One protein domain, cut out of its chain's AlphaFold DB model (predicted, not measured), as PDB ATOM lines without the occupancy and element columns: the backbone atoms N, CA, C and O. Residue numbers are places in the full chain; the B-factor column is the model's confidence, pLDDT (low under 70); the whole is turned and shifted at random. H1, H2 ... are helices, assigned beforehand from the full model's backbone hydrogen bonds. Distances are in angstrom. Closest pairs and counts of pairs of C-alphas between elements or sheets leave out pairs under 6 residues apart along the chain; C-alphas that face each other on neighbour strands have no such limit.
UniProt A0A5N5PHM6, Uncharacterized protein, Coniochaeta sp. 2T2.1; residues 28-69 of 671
ATOM      1  N   PRO A  28     -19.694 -53.047 -20.302       91.56
ATOM      2  CA  PRO A  28     -19.380 -51.766 -19.652       91.56
ATOM      3  C   PRO A  28     -17.953 -51.673 -19.079       91.56
ATOM      4  O   PRO A  28     -17.428 -50.577 -18.879       91.56
ATOM      5  N   ALA A  29     -17.313 -52.818 -18.820       91.75
ATOM      6  CA  ALA A  29     -15.901 -52.899 -18.455       91.75
ATOM      7  C   ALA A  29     -14.963 -52.578 -19.634       91.75
ATOM      8  O   ALA A  29     -13.952 -51.906 -19.440       91.75
ATOM      9  N   GLU A  30     -15.314 -53.003 -20.848       88.81
ATOM     10  CA  GLU A  30     -14.568 -52.735 -22.079       88.81
ATOM     11  C   GLU A  30     -14.723 -51.273 -22.513       88.81
ATOM     12  O   GLU A  30     -13.726 -50.620 -22.812       88.81
ATOM     13  N   ILE A  31     -15.928 -50.699 -22.403       89.50
ATOM     14  CA  ILE A  31     -16.161 -49.258 -22.617       89.50
ATOM     15  C   ILE A  31     -15.316 -48.413 -21.643       89.50
ATOM     16  O   ILE A  31     -14.738 -47.395 -22.027       89.50
ATOM     17  N   ASN A  32     -15.193 -48.834 -20.379       92.50
ATOM     18  CA  ASN A  32     -14.320 -48.158 -19.415       92.50
ATOM     19  C   ASN A  32     -12.824 -48.366 -19.708       92.50
ATOM     20  O   ASN A  32     -12.046 -47.445 -19.473       92.50
ATOM     21  N   ALA A  33     -12.418 -49.513 -20.260       89.62
ATOM     22  CA  ALA A  33     -11.045 -49.735 -20.717       89.62
ATOM     23  C   ALA A  33     -10.702 -48.878 -21.952       89.62
ATOM     24  O   ALA A  33      -9.631 -48.284 -22.000       89.62
ATOM     25  N   GLN A  34     -11.626 -48.725 -22.908       88.81
ATOM     26  CA  GLN A  34     -11.464 -47.806 -24.043       88.81
ATOM     27  C   GLN A  34     -11.374 -46.332 -23.611       88.81
ATOM     28  O   GLN A  34     -10.764 -45.528 -24.312       88.81
ATOM     29  N   ARG A  35     -11.953 -45.973 -22.455       92.25
ATOM     30  CA  ARG A  35     -11.851 -44.636 -21.843       92.25
ATOM     31  C   ARG A  35     -10.595 -44.428 -20.991       92.25
ATOM     32  O   ARG A  35     -10.386 -43.310 -20.519       92.25
ATOM     33  N   ASP A  36      -9.755 -45.444 -20.790       96.94
ATOM     34  CA  ASP A  36      -8.475 -45.264 -20.105       96.94
ATOM     35  C   ASP A  36      -7.546 -44.386 -20.974       96.94
ATOM     36  O   ASP A  36      -7.286 -44.731 -22.133       96.94
ATOM     37  N   PRO A  37      -7.013 -43.260 -20.460       95.88
ATOM     38  CA  PRO A  37      -6.120 -42.395 -21.228       95.88
ATOM     39  C   PRO A  37      -4.858 -43.111 -21.732       95.88
ATOM     40  O   PRO A  37      -4.302 -42.688 -22.745       95.88
ATOM     41  N   ALA A  38      -4.409 -44.198 -21.091       95.75
ATOM     42  CA  ALA A  38      -3.323 -45.030 -21.602       95.75
ATOM     43  C   ALA A  38      -3.732 -45.780 -22.882       95.75
ATOM     44  O   ALA A  38      -2.983 -45.766 -23.860       95.75
ATOM     45  N   VAL A  39      -4.935 -46.364 -22.912       94.81
ATOM     46  CA  VAL A  39      -5.480 -47.091 -24.074       94.81
ATOM     47  C   VAL A  39      -5.791 -46.132 -25.226       94.81
ATOM     48  O   VAL A  39      -5.461 -46.426 -26.375       94.81
ATOM     49  N   ILE A  40      -6.336 -44.945 -24.934       94.81
ATOM     50  CA  ILE A  40      -6.537 -43.880 -25.934       94.81
ATOM     51  C   ILE A  40      -5.193 -43.458 -26.545       94.81
ATOM     52  O   ILE A  40      -5.066 -43.343 -27.766       94.81
ATOM     53  N   LEU A  41      -4.164 -43.264 -25.711       96.94
ATOM     54  CA  LEU A  41      -2.830 -42.874 -26.166       96.94
ATOM     55  C   LEU A  41      -2.180 -43.981 -27.013       96.94
ATOM     56  O   LEU A  41      -1.596 -43.677 -28.055       96.94
ATOM     57  N   GLU A  42      -2.334 -45.252 -26.639       96.25
ATOM     58  CA  GLU A  42      -1.876 -46.409 -27.421       96.25
ATOM     59  C   GLU A  42      -2.607 -46.517 -28.774       96.25
ATOM     60  O   GLU A  42      -1.945 -46.594 -29.812       96.25
ATOM     61  N   LYS A  43      -3.946 -46.391 -28.805       95.88
ATOM     62  CA  LYS A  43      -4.742 -46.329 -30.052       95.88
ATOM     63  C   LYS A  43      -4.275 -45.168 -30.942       95.88
ATOM     64  O   LYS A  43      -4.108 -45.346 -32.148       95.88
ATOM     65  N   SER A  44      -3.960 -44.005 -30.358       96.31
ATOM     66  CA  SER A  44      -3.424 -42.852 -31.100       96.31
ATOM     67  C   SER A  44      -2.028 -43.115 -31.692       96.31
ATOM     68  O   SER A  44      -1.774 -42.754 -32.844       96.31
ATOM     69  N   ARG A  45      -1.142 -43.807 -30.957       98.06
ATOM     70  CA  ARG A  45       0.183 -44.228 -31.443       98.06
ATOM     71  C   ARG A  45       0.065 -45.243 -32.574       98.06
ATOM     72  O   ARG A  45       0.721 -45.064 -33.596       98.06
ATOM     73  N   ALA A  46      -0.796 -46.249 -32.435       96.56
ATOM     74  CA  ALA A  46      -1.057 -47.226 -33.489       96.56
ATOM     75  C   ALA A  46      -1.514 -46.527 -34.784       96.56
ATOM     76  O   ALA A  46      -0.875 -46.686 -35.824       96.56
ATOM     77  N   VAL A  47      -2.519 -45.643 -34.706       96.12
ATOM     78  CA  VAL A  47      -3.000 -44.851 -35.855       96.12
ATOM     79  C   VAL A  47      -1.901 -43.956 -36.447       96.12
ATOM     80  O   VAL A  47      -1.793 -43.853 -37.670       96.12
ATOM     81  N   ALA A  48      -1.055 -43.333 -35.621       97.44
ATOM     82  CA  ALA A  48       0.067 -42.524 -36.100       97.44
ATOM     83  C   ALA A  48       1.124 -43.369 -36.835       97.44
ATOM     84  O   ALA A  48       1.558 -42.986 -37.922       97.44
ATOM     85  N   THR A  49       1.499 -44.537 -36.299       97.25
ATOM     86  CA  THR A  49       2.445 -45.453 -36.965       97.25
ATOM     87  C   THR A  49       1.874 -46.041 -38.255       97.25
ATOM     88  O   THR A  49       2.605 -46.138 -39.237       97.25
ATOM     89  N   PHE A  50       0.572 -46.340 -38.309       97.44
ATOM     90  CA  PHE A  50      -0.098 -46.788 -39.530       97.44
ATOM     91  C   PHE A  50      -0.120 -45.694 -40.607       97.44
ATOM     92  O   PHE A  50       0.278 -45.948 -41.740       97.44
ATOM     93  N   LYS A  51      -0.490 -44.453 -40.255       97.44
ATOM     94  CA  LYS A  51      -0.447 -43.304 -41.182       97.44
ATOM     95  C   LYS A  51       0.971 -43.006 -41.677       97.44
ATOM     96  O   LYS A  51       1.150 -42.671 -42.846       97.44
ATOM     97  N   LEU A  52       1.976 -43.149 -40.810       97.44
ATOM     98  CA  LEU A  52       3.382 -43.024 -41.189       97.44
ATOM     99  C   LEU A  52       3.793 -44.143 -42.159       97.44
ATOM    100  O   LEU A  52       4.371 -43.844 -43.199       97.44
ATOM    101  N   LYS A  53       3.451 -45.405 -41.862       98.00
ATOM    102  CA  LYS A  53       3.742 -46.564 -42.722       98.00
ATOM    103  C   LYS A  53       3.078 -46.442 -44.091       98.00
ATOM    104  O   LYS A  53       3.775 -46.569 -45.083       98.00
ATOM    105  N   SER A  54       1.790 -46.104 -44.147       96.75
ATOM    106  CA  SER A  54       1.064 -45.878 -45.405       96.75
ATOM    107  C   SER A  54       1.694 -44.760 -46.244       96.75
ATOM    108  O   SER A  54       1.829 -44.919 -47.452       96.75
ATOM    109  N   ARG A  55       2.172 -43.666 -45.627       96.81
ATOM    110  CA  ARG A  55       2.918 -42.632 -46.364       96.81
ATOM    111  C   ARG A  55       4.298 -43.083 -46.833       96.81
ATOM    112  O   ARG A  55       4.713 -42.659 -47.904       96.81
ATOM    113  N   TRP A  56       4.999 -43.928 -46.078       97.75
ATOM    114  CA  TRP A  56       6.223 -44.560 -46.577       97.75
ATOM    115  C   TRP A  56       5.927 -45.527 -47.723       97.75
ATOM    116  O   TRP A  56       6.671 -45.527 -48.689       97.75
ATOM    117  N   GLU A  57       4.837 -46.291 -47.670       96.56
ATOM    118  CA  GLU A  57       4.409 -47.187 -48.752       96.56
ATOM    119  C   GLU A  57       4.034 -46.415 -50.026       96.56
ATOM    120  O   GLU A  57       4.445 -46.828 -51.104       96.56
ATOM    121  N   ASP A  58       3.359 -45.264 -49.925       95.19
ATOM    122  CA  ASP A  58       3.116 -44.370 -51.072       95.19
ATOM    123  C   ASP A  58       4.418 -43.764 -51.632       95.19
ATOM    124  O   ASP A  58       4.589 -43.674 -52.848       95.19
ATOM    125  N   VAL A  59       5.351 -43.356 -50.759       94.44
ATOM    126  CA  VAL A  59       6.669 -42.828 -51.159       94.44
ATOM    127  C   VAL A  59       7.491 -43.910 -51.854       94.44
ATOM    128  O   VAL A  59       7.972 -43.676 -52.960       94.44
ATOM    129  N   PHE A  60       7.613 -45.098 -51.258       94.50
ATOM    130  CA  PHE A  60       8.296 -46.226 -51.879       94.50
ATOM    131  C   PHE A  60       7.624 -46.597 -53.190       94.50
ATOM    132  O   PHE A  60       8.310 -46.615 -54.191       94.50
ATOM    133  N   LYS A  61       6.301 -46.748 -53.258       91.00
ATOM    134  CA  LYS A  61       5.609 -47.071 -54.514       91.00
ATOM    135  C   LYS A  61       5.816 -46.030 -55.624       91.00
ATOM    136  O   LYS A  61       5.753 -46.388 -56.796       91.00
ATOM    137  N   LYS A  62       6.051 -44.757 -55.281       90.31
ATOM    138  CA  LYS A  62       6.433 -43.731 -56.261       90.31
ATOM    139  C   LYS A  62       7.870 -43.942 -56.756       90.31
ATOM    140  O   LYS A  62       8.070 -44.043 -57.956       90.31
ATOM    141  N   TYR A  63       8.841 -44.016 -55.845       87.44
ATOM    142  CA  TYR A  63      10.269 -44.066 -56.193       87.44
ATOM    143  C   TYR A  63      10.775 -45.470 -56.573       87.44
ATOM    144  O   TYR A  63      11.784 -45.603 -57.247       87.44
ATOM    145  N   GLU A  64      10.075 -46.538 -56.200       87.75
ATOM    146  CA  GLU A  64      10.327 -47.918 -56.638       87.75
ATOM    147  C   GLU A  64      10.134 -48.037 -58.150       87.75
ATOM    148  O   GLU A  64      10.871 -48.775 -58.789       87.75
ATOM    149  N   GLN A  65       9.224 -47.260 -58.748       80.25
ATOM    150  CA  GLN A  65       9.115 -47.168 -60.204       80.25
ATOM    151  C   GLN A  65      10.357 -46.513 -60.837       80.25
ATOM    152  O   GLN A  65      10.757 -46.928 -61.920       80.25
ATOM    153  N   ASP A  66      11.001 -45.568 -60.143       80.69
ATOM    154  CA  ASP A  66      12.261 -44.949 -60.580       80.69
ATOM    155  C   ASP A  66      13.472 -45.892 -60.370       80.69
ATOM    156  O   ASP A  66      14.422 -45.850 -61.142       80.69
ATOM    157  N   PHE A  67      13.430 -46.776 -59.359       81.12
ATOM    158  CA  PHE A  67      14.514 -47.712 -58.993       81.12
ATOM    159  C   PHE A  67      14.353 -49.158 -59.514       81.12
ATOM    160  O   PHE A  67      15.171 -50.016 -59.179       81.12
ATOM    161  N   THR A  68      13.293 -49.475 -60.268       79.88
ATOM    162  CA  THR A  68      13.075 -50.820 -60.861       79.88
ATOM    163  C   THR A  68      13.205 -50.859 -62.382       79.88
ATOM    164  O   THR A  68      13.076 -51.933 -62.975       79.88
ATOM    165  N   GLY A  69      13.520 -49.725 -63.012       75.44
ATOM    166  CA  GLY A  69      14.226 -49.737 -64.288       75.44
ATOM    167  C   GLY A  69      15.664 -50.228 -64.099       75.44
ATOM    168  O   GLY A  69      16.217 -50.163 -63.002       75.44
TER     169      GLY A  69
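AT A GLANCE: This is residues 28 to 69 of the 671 residues of an uncharacterized protein of Coniochaeta sp. 2T2.1 (UniProt A0A5N5PHM6). One long helix, H2, makes most of the length of a thin rod, and the short helix H1 is set at an angle at its beginning, like a small foot. The printed part has 42 residues with two named helices, H1 then H2, and no named strand; the class is all helix. The whole is extended, with a radius of gyration of the C-alphas of 17.2 A and spans of 56 by 14 by 8 A.

HOW THE PARTS SIT: H1, residues 28 to 34, and H2, residues 37 to 67, are close but not clearly touching; their closest C-alphas, those of Gln 34 and Ile 40, are 6.6 A apart. They run the same way at a steep tilt of 49 degrees. Every O i to N i+4 pair is within hydrogen-bond range in H1, and 25 of 27 are in H2.

IN THESE COORDINATES: H1 begins at C-alpha 28, (-19.380, -51.766, -19.652), and is 9.9 A long from first to last C-alpha. H2 is 43.4 A long, from C-alpha 37 at (-6.120, -42.395, -21.228) to C-alpha 67 at (14.514, -47.712, -58.993), with a kink of 28 degrees near residue 61.

THE WHOLE: The C-alphas of Pro 28 and Gly 69, the two farthest apart, are 55.9 A apart. The link from H1 to H2 is tight. The printed part has no cut, and no printed residue is under 70 in pLDDT.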